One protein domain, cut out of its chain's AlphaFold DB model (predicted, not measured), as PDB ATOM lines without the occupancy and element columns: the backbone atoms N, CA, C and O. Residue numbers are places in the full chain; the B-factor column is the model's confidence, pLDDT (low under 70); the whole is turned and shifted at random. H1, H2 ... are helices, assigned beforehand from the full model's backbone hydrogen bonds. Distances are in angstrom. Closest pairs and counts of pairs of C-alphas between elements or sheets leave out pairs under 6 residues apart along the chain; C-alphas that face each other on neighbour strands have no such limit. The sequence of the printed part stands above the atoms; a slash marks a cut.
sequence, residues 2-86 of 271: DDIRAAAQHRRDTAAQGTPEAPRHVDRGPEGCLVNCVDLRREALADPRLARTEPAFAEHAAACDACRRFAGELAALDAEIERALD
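What this domain is: This is residues 2 to 86 of the 271 residues of an uncharacterized protein of Gammaproteobacteria bacterium (UniProt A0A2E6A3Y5). A small compact head of helices, made of H2, H3, H4 and the first part of H5, has two arms: residues 79 to 86 at the end of H5 stick out from it, and residues 2 to 24, which hold H1, stick out far from the head. In the head, H2 and the first part of H5 run side by side the same way, and the short H3 and the steeply tilted H4 come between them along the chain. The printed part has 85 residues with five named helices, H1 to H5 in chain order, and no named strand; the class is all helix. The whole is extended, with a radius of gyration of the C-alphas of 18.7 A, and its flat outline spans 61 by 38 by 17 A.

Where its parts are: H1, residues 2 to 16, begins at C-alpha 2 (73.801, 7.767, 15.791) and is 21.8 A long from first to last C-alpha. Residues 17 to 36 hold no named element. H2, residues 37 to 46, begins at C-alpha 37 (27.296, 10.600, -3.932) and is 14.4 A long. H3 is residues 50 to 53, 5.0 A, and H4 is residues 55 to 63, 12.5 A. H5, residues 65 to 85, is the longest at 30.2 A and ends at C-alpha 85 (51.358, 10.813, -21.843).

How they stand to each other: H1 is apart from H2, H3, H4 and H5. H2 touches H3, the closest C-alphas being those of Ala 44 and Ala 51, 5.6 A apart. H2 touches H5 at a shallow tilt of 6 degrees, the same way; H5 does so with residues 67 to 74 alone, and the closest C-alphas, of Cys 37 and Cys 67, are 6.6 A apart. H2 and H4 are close but not clearly touching, with the C-alphas of Leu 40 and Phe 57 closest at 6.3 A. H3 and H4 touch only at the corner, where the C-alphas of Ala 51 and Phe 57 are closest at 5.4 A. H4 and H5 touch only at the corner, at a steep tilt of 59 degrees, opposite ways; H5 does so with residues 67 to 71 alone, and the closest C-alphas, of Ala 61 and Arg 68, are 4.6 A apart. Every O i to N i+4 pair is within hydrogen-bond range in H2, H4 and H5, and 10 of 11 are in H1; H3 is too short for such a pair.

The domain as a whole: The two C-alphas farthest apart, those of Asp 2 and Gly 32, are 62.5 A apart. Without the stretches that stand free, the body of 54 residues spans 31 by 21 by 16 A. The printed part has no cut. The link from H1 to H2, 20 residues, is long; the other links are tight. The mean pLDDT of the printed part is 72.6, and residues 2 to 34 are under 70.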
ATOM      1  N   ASP A   2      75.021   7.209  15.184       55.53
ATOM      2  CA  ASP A   2      73.801   7.767  15.791       55.53
ATOM      3  C   ASP A   2      72.847   8.466  14.800       55.53
ATOM      4  O   ASP A   2      71.632   8.408  14.981       55.53
ATOM      5  N   ASP A   3      73.349   9.003  13.680       54.84
ATOM      6  CA  ASP A   3      72.509   9.720  12.698       54.84
ATOM      7  C   ASP A   3      71.520   8.830  11.930       54.84
ATOM      8  O   ASP A   3      70.416   9.251  11.584       54.84
ATOM      9  N   ILE A   4      71.861   7.558  11.703       54.12
ATOM     10  CA  ILE A   4      70.969   6.623  10.996       54.12
ATOM     11  C   ILE A   4      69.810   6.185  11.909       54.12
ATOM     12  O   ILE A   4      68.699   5.938  11.437       54.12
ATOM     13  N   ARG A   5      70.035   6.151  13.230       55.31
ATOM     14  CA  ARG A   5      69.003   5.813  14.221       55.31
ATOM     15  C   ARG A   5      68.019   6.973  14.413       55.31
ATOM     16  O   ARG A   5      66.819   6.722  14.503       55.31
ATOM     17  N   ALA A   6      68.499   8.217  14.355       55.12
ATOM     18  CA  ALA A   6      67.662   9.418  14.377       55.12
ATOM     19  C   ALA A   6      66.756   9.531  13.131       55.12
ATOM     20  O   ALA A   6      65.555   9.774  13.253       55.12
ATOM     21  N   ALA A   7      67.288   9.247  11.935       54.53
ATOM     22  CA  ALA A   7      66.514   9.283  10.689       54.53
ATOM     23  C   ALA A   7      65.472   8.149  10.566       54.53
ATOM     24  O   ALA A   7      64.473   8.291   9.855       54.53
ATOM     25  N   ALA A   8      65.684   7.017  11.246       53.41
ATOM     26  CA  ALA A   8      64.724   5.914  11.304       53.41
ATOM     27  C   ALA A   8      63.610   6.149  12.340       53.41
ATOM     28  O   ALA A   8      62.482   5.709  12.116       53.41
ATOM     29  N   GLN A   9      63.905   6.859  13.436       58.06
ATOM     30  CA  GLN A   9      62.917   7.225  14.453       58.06
ATOM     31  C   GLN A   9      61.985   8.335  13.949       58.06
ATOM     32  O   GLN A   9      60.770   8.185  14.022       58.06
ATOM     33  N   HIS A  10      62.531   9.361  13.282       52.81
ATOM     34  CA  HIS A  10      61.723  10.438  12.703       52.81
ATOM     35  C   HIS A  10      60.702   9.921  11.674       52.81
ATOM     36  O   HIS A  10      59.566  10.384  11.640       52.81
ATOM     37  N   ARG A  11      61.069   8.889  10.897       53.00
ATOM     38  CA  ARG A  11      60.181   8.262   9.904       53.00
ATOM     39  C   ARG A  11      59.069   7.407  10.523       53.00
ATOM     40  O   ARG A  11      58.002   7.285   9.924       53.00
ATOM     41  N   ARG A  12      59.302   6.815  11.705       50.16
ATOM     42  CA  ARG A  12      58.270   6.085  12.469       50.16
ATOM     43  C   ARG A  12      57.311   7.043  13.166       50.16
ATOM     44  O   ARG A  12      56.114   6.779  13.172       50.16
ATOM     45  N   ASP A  13      57.811   8.174  13.651       47.75
ATOM     46  CA  ASP A  13      56.991   9.178  14.330       47.75
ATOM     47  C   ASP A  13      56.087   9.944  13.342       47.75
ATOM     48  O   ASP A  13      54.936  10.231  13.665       47.75
ATOM     49  N   THR A  14      56.529  10.174  12.096       49.06
ATOM     50  CA  THR A  14      55.670  10.728  11.027       49.06
ATOM     51  C   THR A  14      54.639   9.738  10.477       49.06
ATOM     52  O   THR A  14      53.632  10.166   9.929       49.06
ATOM     53  N   ALA A  15      54.854   8.425  10.622       43.53
ATOM     54  CA  ALA A  15      53.889   7.403  10.199       43.53
ATOM     55  C   ALA A  15      52.825   7.094  11.275       43.53
ATOM     56  O   ALA A  15      51.775   6.542  10.957       43.53
ATOM     57  N   ALA A  16      53.086   7.455  12.538       41.28
ATOM     58  CA  ALA A  16      52.153   7.312  13.661       41.28
ATOM     59  C   ALA A  16      51.245   8.540  13.865       41.28
ATOM     60  O   ALA A  16      50.240   8.459  14.572       41.28
ATOM     61  N   GLN A  17      51.562   9.670  13.227       48.00
ATOM     62  CA  GLN A  17      50.661  10.816  13.130       48.00
ATOM     63  C   GLN A  17      49.696  10.567  11.976       48.00
ATOM     64  O   GLN A  17      49.896  11.033  10.857       48.00
ATOM     65  N   GLY A  18      48.659   9.775  12.256       36.44
ATOM     66  CA  GLY A  18      47.509   9.667  11.372       36.44
ATOM     67  C   GLY A  18      47.048  11.071  10.998       36.44
ATOM     68  O   GLY A  18      46.709  11.874  11.870       36.44
ATOM     69  N   THR A  19      47.068  11.380   9.701       41.03
ATOM     70  CA  THR A  19      46.304  12.504   9.161       41.03
ATOM     71  C   THR A  19      44.903  12.420   9.758       41.03
ATOM     72  O   THR A  19      44.346  11.316   9.730       41.03
ATOM     73  N   PRO A  20      44.344  13.507  10.322       39.44
ATOM     74  CA  PRO A  20      42.997  13.465  10.870       39.44
ATOM     75  C   PRO A  20      42.085  12.908   9.784       39.44
ATOM     76  O   PRO A  20      41.979  13.484   8.701       39.44
ATOM     77  N   GLU A  21      41.530  11.724  10.041       38.56
ATOM     78  CA  GLU A  21      40.610  11.069   9.130       38.56
ATOM     79  C   GLU A  21      39.446  12.039   8.950       38.56
ATOM     80  O   GLU A  21      38.705  12.318   9.896       38.56
ATOM     81  N   ALA A  22      39.374  12.648   7.763       42.28
ATOM     82  CA  ALA A  22      38.316  13.582   7.429       42.28
ATOM     83  C   ALA A  22      36.980  12.891   7.737       42.28
ATOM     84  O   ALA A  22      36.832  11.707   7.409       42.28
ATOM     85  N   PRO A  23      36.032  13.582   8.395       39.78
ATOM     86  CA  PRO A  23      34.779  12.969   8.801       39.78
ATOM     87  C   PRO A  23      34.171  12.259   7.593       39.78
ATOM     88  O   PRO A  23      34.019  12.858   6.524       39.78
ATOM     89  N   ARG A  24      33.870  10.963   7.743       44.84
ATOM     90  CA  ARG A  24      33.163  10.192   6.719       44.84
ATOM     91  C   ARG A  24      31.768  10.793   6.588       44.84
ATOM     92  O   ARG A  24      30.849  10.406   7.304       44.84
ATOM     93  N   HIS A  25      31.635  11.777   5.701       47.69
ATOM     94  CA  HIS A  25      30.359  12.343   5.298       47.69
ATOM     95  C   HIS A  25      29.563  11.223   4.625       47.69
ATOM     96  O   HIS A  25      29.791  10.883   3.464       47.69
ATOM     97  N   VAL A  26      28.641  10.621   5.373       52.34
ATOM     98  CA  VAL A  26      27.487   9.937   4.790       52.34
ATOM     99  C   VAL A  26      26.529  11.050   4.386       52.34
ATOM    100  O   VAL A  26      25.584  11.378   5.100       52.34
ATOM    101  N   ASP A  27      26.862  11.707   3.279       52.50
ATOM    102  CA  ASP A  27      26.075  12.801   2.733       52.50
ATOM    103  C   ASP A  27      24.893  12.182   1.987       52.50
ATOM    104  O   ASP A  27      25.028  11.631   0.892       52.50
ATOM    105  N   ARG A  28      23.719  12.199   2.626       53.31
ATOM    106  CA  ARG A  28      22.472  12.069   1.878       53.31
ATOM    107  C   ARG A  28      22.429  13.292   0.972       53.31
ATOM    108  O   ARG A  28      22.416  14.410   1.478       53.31
ATOM    109  N   GLY A  29      22.451  13.069  -0.342       51.78
ATOM    110  CA  GLY A  29      22.216  14.141  -1.305       51.78
ATOM    111  C   GLY A  29      20.948  14.918  -0.921       51.78
ATOM    112  O   GLY A  29      20.043  14.327  -0.320       51.78
ATOM    113  N   PRO A  30      20.885  16.227  -1.210       50.66
ATOM    114  CA  PRO A  30      19.715  17.037  -0.887       50.66
ATOM    115  C   PRO A  30      18.453  16.375  -1.451       50.66
ATOM    116  O   PRO A  30      18.477  15.829  -2.559       50.66
ATOM    117  N   GLU A  31      17.370  16.382  -0.670       50.62
ATOM    118  CA  GLU A  31      16.084  15.805  -1.070       50.62
ATOM    119  C   GLU A  31      15.665  16.399  -2.427       50.62
ATOM    120  O   GLU A  31      15.382  17.591  -2.528       50.62
ATOM    121  N   GLY A  32      15.700  15.576  -3.485       56.06
ATOM    122  CA  GLY A  32      15.386  15.988  -4.861       56.06
ATOM    123  C   GLY A  32      16.459  15.710  -5.923       56.06
ATOM    124  O   GLY A  32      16.159  15.849  -7.104       56.06
ATOM    125  N   CYS A  33      17.673  15.274  -5.565       59.34
ATOM    126  CA  CYS A  33      18.689  14.894  -6.556       59.34
ATOM    127  C   CYS A  33      18.556  13.413  -6.967       59.34
ATOM    128  O   CYS A  33      18.579  12.526  -6.114       59.34
ATOM    129  N   LEU A  34      18.443  13.132  -8.274       66.69
ATOM    130  CA  LEU A  34      18.304  11.768  -8.822       66.69
ATOM    131  C   LEU A  34      19.552  10.890  -8.614       66.69
ATOM    132  O   LEU A  34      19.462   9.667  -8.685       66.69
ATOM    133  N   VAL A  35      20.709  11.505  -8.361       81.44
ATOM    134  CA  VAL A  35      22.005  10.834  -8.219       81.44
ATOM    135  C   VAL A  35      22.486  10.956  -6.777       81.44
ATOM    136  O   VAL A  35      22.426  12.035  -6.185       81.44
ATOM    137  N   ASN A  36      22.995   9.862  -6.204       86.56
ATOM    138  CA  ASN A  36      23.641   9.883  -4.890       86.56
ATOM    139  C   ASN A  36      25.175  10.003  -5.016       86.56
ATOM    140  O   ASN A  36      25.758   9.746  -6.070       86.56
ATOM    141  N   CYS A  37      25.849  10.367  -3.921       88.12
ATOM    142  CA  CYS A  37      27.296  10.600  -3.932       88.12
ATOM    143  C   CYS A  37      28.119   9.353  -4.301       88.12
ATOM    144  O   CYS A  37      29.219   9.485  -4.832       88.12
ATOM    145  N   VAL A  38      27.632   8.146  -3.989       90.12
ATOM    146  CA  VAL A  38      28.352   6.895  -4.283       90.12
ATOM    147  C   VAL A  38      28.316   6.605  -5.777       90.12
ATOM    148  O   VAL A  38      29.351   6.265  -6.345       90.12
ATOM    149  N   ASP A  39      27.160   6.784  -6.409       87.75
ATOM    150  CA  ASP A  39      26.982   6.548  -7.839       87.75
ATOM    151  C   ASP A  39      27.786   7.556  -8.660       87.75
ATOM    152  O   ASP A  39      28.547   7.151  -9.536       87.75
ATOM    153  N   LEU A  40      27.756   8.843  -8.289       87.12
ATOM    154  CA  LEU A  40      28.605   9.848  -8.935       87.12
ATOM    155  C   LEU A  40      30.091   9.493  -8.815       87.12
ATOM    156  O   LEU A  40      30.822   9.574  -9.797       87.12
ATOM    157  N   ARG A  41      30.559   9.082  -7.628       89.88
ATOM    158  CA  ARG A  41      31.973   8.715  -7.437       89.88
ATOM    159  C   ARG A  41      32.369   7.482  -8.242       89.88
ATOM    160  O   ARG A  41      33.478   7.448  -8.763       89.88
ATOM    161  N   ARG A  42      31.494   6.477  -8.333       90.50
ATOM    162  CA  ARG A  42      31.741   5.264  -9.124       90.50
ATOM    163  C   ARG A  42      31.888   5.586 -10.602       90.50
ATOM    164  O   ARG A  42      32.880   5.184 -11.199       90.50
ATOM    165  N   GLU A  43      30.940   6.336 -11.151       88.38
ATOM    166  CA  GLU A  43      30.947   6.686 -12.571       88.38
ATOM    167  C   GLU A  43      32.095   7.638 -12.909       88.38
ATOM    168  O   GLU A  43      32.807   7.421 -13.885       88.38
ATOM    169  N   ALA A  44      32.372   8.626 -12.052       87.56
ATOM    170  CA  ALA A  44      33.497   9.537 -12.252       87.56
ATOM    171  C   ALA A  44      34.854   8.810 -12.251       87.56
ATOM    172  O   ALA A  44      35.730   9.170 -13.026       87.56
ATOM    173  N   LEU A  45      35.040   7.776 -11.419       90.25
ATOM    174  CA  LEU A  45      36.270   6.969 -11.425       90.25
ATOM    175  C   LEU A  45      36.411   6.091 -12.674       90.25
ATOM    176  O   LEU A  45      37.536   5.766 -13.049       90.25
ATOM    177  N   ALA A  46      35.297   5.675 -13.281       89.25
ATOM    178  CA  ALA A  46      35.302   4.886 -14.508       89.25
ATOM    179  C   ALA A  46      35.569   5.764 -15.740       89.25
ATOM    180  O   ALA A  46      36.361   5.387 -16.602       89.25
ATOM    181  N   ASP A  47      34.943   6.939 -15.794       87.06
ATOM    182  CA  ASP A  47      35.181   7.955 -16.812       87.06
ATOM    183  C   ASP A  47      35.168   9.365 -16.178       87.06
ATOM    184  O   ASP A  47      34.101   9.936 -15.910       87.06
ATOM    185  N   PRO A  48      36.356   9.976 -15.975       81.56
ATOM    186  CA  PRO A  48      36.502  11.313 -15.395       81.56
ATOM    187  C   PRO A  48      35.781  12.426 -16.165       81.56
ATOM    188  O   PRO A  48      35.595  13.529 -15.638       81.56
ATOM    189  N   ARG A  49      35.393  12.180 -17.424       81.25
ATOM    190  CA  ARG A  49      34.712  13.160 -18.276       81.25
ATOM    191  C   ARG A  49      33.215  13.215 -17.986       81.25
ATOM    192  O   ARG A  49      32.647  14.304 -18.081       81.25
ATOM    193  N   LEU A  50      32.610  12.114 -17.526       79.00
ATOM    194  CA  LEU A  50      31.174  12.034 -17.227       79.00
ATOM    195  C   LEU A  50      30.732  13.053 -16.178       79.00
ATOM    196  O   LEU A  50      29.699  13.691 -16.344       79.00
ATOM    197  N   ALA A  51      31.540  13.296 -15.141       71.75
ATOM    198  CA  ALA A  51      31.229  14.295 -14.114       71.75
ATOM    199  C   ALA A  51      31.100  15.734 -14.665       71.75
ATOM    200  O   ALA A  51      30.517  16.592 -14.005       71.75
ATOM    201  N   ARG A  52      31.651  16.007 -15.859       70.44
ATOM    202  CA  ARG A  52      31.577  17.308 -16.544       70.44
ATOM    203  C   ARG A  52      30.536  17.341 -17.661       70.44
ATOM    204  O   ARG A  52      30.021  18.413 -17.958       70.44
ATOM    205  N   THR A  53      30.277  16.208 -18.310       81.12
ATOM    206  CA  THR A  53      29.388  16.131 -19.477       81.12
ATOM    207  C   THR A  53      27.955  15.767 -19.112       81.12
ATOM    208  O   THR A  53      27.043  16.196 -19.814       81.12
ATOM    209  N   GLU A  54      27.740  15.021 -18.026       87.06
ATOM    210  CA  GLU A  54      26.410  14.576 -17.606       87.06
ATOM    211  C   GLU A  54      25.701  15.627 -16.732       87.06
ATOM    212  O   GLU A  54      26.169  15.928 -15.626       87.06
ATOM    213  N   PRO A  55      24.540  16.164 -17.164       84.12
ATOM    214  CA  PRO A  55      23.833  17.222 -16.440       84.12
ATOM    215  C   PRO A  55      23.444  16.835 -15.009       84.12
ATOM    216  O   PRO A  55      23.574  17.648 -14.098       84.12
ATOM    217  N   ALA A  56      23.026  15.582 -14.792       82.94
ATOM    218  CA  ALA A  56      22.623  15.090 -13.474       82.94
ATOM    219  C   ALA A  56      23.798  15.027 -12.478       82.94
ATOM    220  O   ALA A  56      23.622  15.249 -11.279       82.94
ATOM    221  N   PHE A  57      25.016  14.759 -12.963       83.75
ATOM    222  CA  PHE A  57      26.224  14.756 -12.133       83.75
ATOM    223  C   PHE A  57      26.723  16.172 -11.864       83.75
ATOM    224  O   PHE A  57      27.135  16.463 -10.741       83.75
ATOM    225  N   ALA A  58      26.620  17.062 -12.853       82.44
ATOM    226  CA  ALA A  58      26.922  18.477 -12.682       82.44
ATOM    227  C   ALA A  58      25.990  19.136 -11.650       82.44
ATOM    228  O   ALA A  58      26.460  19.879 -10.788       82.44
ATOM    229  N   GLU A  59      24.692  18.819 -11.679       84.44
ATOM    230  CA  GLU A  59      23.710  19.296 -10.700       84.44
ATOM    231  C   GLU A  59      24.018  18.780  -9.285       84.44
ATOM    232  O   GLU A  59      24.062  19.559  -8.330       84.44
ATOM    233  N   HIS A  60      24.336  17.489  -9.139       86.12
ATOM    234  CA  HIS A  60      24.730  16.925  -7.847       86.12
ATOM    235  C   HIS A  60      26.028  17.549  -7.309       86.12
ATOM    236  O   HIS A  60      26.113  17.912  -6.135       86.12
ATOM    237  N   ALA A  61      27.050  17.709  -8.155       81.62
ATOM    238  CA  ALA A  61      28.300  18.367  -7.781       81.62
ATOM    239  C   ALA A  61      28.095  19.857  -7.456       81.62
ATOM    240  O   ALA A  61      28.835  20.413  -6.647       81.62
ATOM    241  N   ALA A  62      27.081  20.509  -8.040       82.75
ATOM    242  CA  ALA A  62      26.703  21.870  -7.684       82.75
ATOM    243  C   ALA A  62      26.124  21.965  -6.265       82.75
ATOM    244  O   ALA A  62      26.340  22.979  -5.597       82.75
ATOM    245  N   ALA A  63      25.446  20.916  -5.798       84.69
ATOM    246  CA  ALA A  63      24.755  20.885  -4.514       84.69
ATOM    247  C   ALA A  63      25.531  20.186  -3.373       84.69
ATOM    248  O   ALA A  63      25.188  20.381  -2.211       84.69
ATOM    249  N   CYS A  64      26.573  19.401  -3.674       87.19
ATOM    250  CA  CYS A  64      27.401  18.691  -2.689       87.19
ATOM    251  C   CYS A  64      28.884  19.085  -2.805       87.19
ATOM    252  O   CYS A  64      29.575  18.713  -3.759       87.19
ATOM    253  N   ASP A  65      29.411  19.777  -1.790       86.31
ATOM    254  CA  ASP A  65      30.799  20.264  -1.789       86.31
ATOM    255  C   ASP A  65      31.841  19.138  -1.762       86.31
ATOM    256  O   ASP A  65      32.901  19.256  -2.382       86.31
ATOM    257  N   ALA A  66      31.533  18.013  -1.110       87.06
ATOM    258  CA  ALA A  66      32.416  16.850  -1.087       87.06
ATOM    259  C   ALA A  66      32.568  16.220  -2.483       87.06
ATOM    260  O   ALA A  66      33.677  15.856  -2.880       87.06
ATOM    261  N   CYS A  67      31.474  16.109  -3.244       87.56
ATOM    262  CA  CYS A  67      31.500  15.614  -4.624       87.56
ATOM    263  C   CYS A  67      32.137  16.627  -5.584       87.56
ATOM    264  O   CYS A  67      32.898  16.223  -6.463       87.56
ATOM    265  N   ARG A  68      31.914  17.932  -5.380       87.25
ATOM    266  CA  ARG A  68      32.573  19.002  -6.143       87.25
ATOM    267  C   ARG A  68      34.092  18.938  -6.015       87.25
ATOM    268  O   ARG A  68      34.805  18.965  -7.017       87.25
ATOM    269  N   ARG A  69      34.588  18.829  -4.777       89.62
ATOM    270  CA  ARG A  69      36.020  18.714  -4.488       89.62
ATOM    271  C   ARG A  69      36.605  17.445  -5.101       89.62
ATOM    272  O   ARG A  69      37.619  17.525  -5.784       89.62
ATOM    273  N   PHE A  70      35.938  16.309  -4.900       89.75
ATOM    274  CA  PHE A  70      36.352  15.024  -5.462       89.75
ATOM    275  C   PHE A  70      36.484  15.068  -6.993       89.75
ATOM    276  O   PHE A  70      37.510  14.663  -7.533       89.75
ATOM    277  N   ALA A  71      35.484  15.610  -7.697       86.62
ATOM    278  CA  ALA A  71      35.525  15.738  -9.153       86.62
ATOM    279  C   ALA A  71      36.652  16.676  -9.625       86.62
ATOM    280  O   ALA A  71      37.289  16.411 -10.643       86.62
ATOM    281  N   GLY A  72      36.928  17.750  -8.876       87.44
ATOM    282  CA  GLY A  72      38.046  18.654  -9.150       87.44
ATOM    283  C   GLY A  72      39.415  17.990  -8.979       87.44
ATOM    284  O   GLY A  72      40.270  18.130  -9.851       87.44
ATOM    285  N   GLU A  73      39.612  17.235  -7.895       91.69
ATOM    286  CA  GLU A  73      40.841  16.463  -7.649       91.69
ATOM    287  C   GLU A  73      41.063  15.409  -8.745       91.69
ATOM    288  O   GLU A  73      42.166  15.290  -9.278       91.69
ATOM    289  N   LEU A  74      40.002  14.704  -9.146       91.25
ATOM    290  CA  LEU A  74      40.064  13.709 -10.212       91.25
ATOM    291  C   LEU A  74      40.397  14.329 -11.576       91.25
ATOM    292  O   LEU A  74      41.228  13.798 -12.306       91.25
ATOM    293  N   ALA A  75      39.800  15.477 -11.908       87.56
ATOM    294  CA  ALA A  75      40.098  16.193 -13.145       87.56
ATOM    295  C   ALA A  75      41.538  16.733 -13.185       87.56
ATOM    296  O   ALA A  75      42.167  16.730 -14.241       87.56
ATOM    297  N   ALA A  76      42.070  17.186 -12.045       91.00
ATOM    298  CA  ALA A  76      43.454  17.640 -11.947       91.00
ATOM    299  C   ALA A  76      44.449  16.489 -12.166       91.00
ATOM    300  O   ALA A  76      45.432  16.667 -12.887       91.00
ATOM    301  N   LEU A  77      44.166  15.314 -11.590       92.69
ATOM    302  CA  LEU A  77      44.952  14.099 -11.805       92.69
ATOM    303  C   LEU A  77      44.919  13.659 -13.275       92.69
ATOM    304  O   LEU A  77      45.966  13.388 -13.856       92.69
ATOM    305  N   ASP A  78      43.735  13.628 -13.888       91.62
ATOM    306  CA  ASP A  78      43.559  13.257 -15.298       91.62
ATOM    307  C   ASP A  78      44.376  14.181 -16.220       91.62
ATOM    308  O   ASP A  78      45.145  13.719 -17.060       91.62
ATOM    309  N   ALA A  79      44.338  15.495 -15.970       90.44
ATOM    310  CA  ALA A  79      45.140  16.474 -16.704       90.44
ATOM    311  C   ALA A  79      46.658  16.334 -16.471       90.44
ATOM    312  O   ALA A  79      47.464  16.772 -17.296       90.44
ATOM    313  N   GLU A  80      47.093  15.791 -15.333       94.81
ATOM    314  CA  GLU A  80      48.500  15.455 -15.091       94.81
ATOM    315  C   GLU A  80      48.928  14.216 -15.875       94.81
ATOM    316  O   GLU A  80      49.988  14.231 -16.502       94.81
ATOM    317  N   ILE A  81      48.079  13.190 -15.911       92.88
ATOM    318  CA  ILE A  81      48.305  11.977 -16.699       92.88
ATOM    319  C   ILE A  81      48.339  12.310 -18.193       92.88
ATOM    320  O   ILE A  81      49.274  11.895 -18.874       92.88
ATOM    321  N   GLU A  82      47.386  13.094 -18.705       91.62
ATOM    322  CA  GLU A  82      47.359  13.509 -20.114       91.62
ATOM    323  C   GLU A  82      48.655  14.240 -20.501       91.62
ATOM    324  O   GLU A  82      49.278  13.894 -21.502       91.62
ATOM    325  N   ARG A  83      49.140  15.169 -19.663       92.81
ATOM    326  CA  ARG A  83      50.432  15.845 -19.885       92.81
ATOM    327  C   ARG A  83      51.627  14.895 -19.833       92.81
ATOM    328  O   ARG A  83      52.589  15.098 -20.565       92.81
ATOM    329  N   ALA A  84      51.597  13.888 -18.964       93.44
ATOM    330  CA  ALA A  84      52.666  12.897 -18.868       93.44
ATOM    331  C   ALA A  84      52.682  11.929 -20.066       93.44
ATOM    332  O   ALA A  84      53.742  11.421 -20.428       93.44
ATOM    333  N   LEU A  85      51.518  11.671 -20.668       93.50
ATOM    334  CA  LEU A  85      51.358  10.813 -21.843       93.50
ATOM    335  C   LEU A  85      51.559  11.555 -23.170       93.50
ATOM    336  O   LEU A  85      51.762  10.888 -24.187       93.50
ATOM    337  N   ASP A  86      51.554  12.892 -23.170       92.19
ATOM    338  CA  ASP A  86      51.830  13.740 -24.338       92.19
ATOM    339  C   ASP A  86      53.328  13.760 -24.700       92.19
ATOM    340  O   ASP A  86      54.019  14.780 -24.708       92.19
TER     341      ASP A  86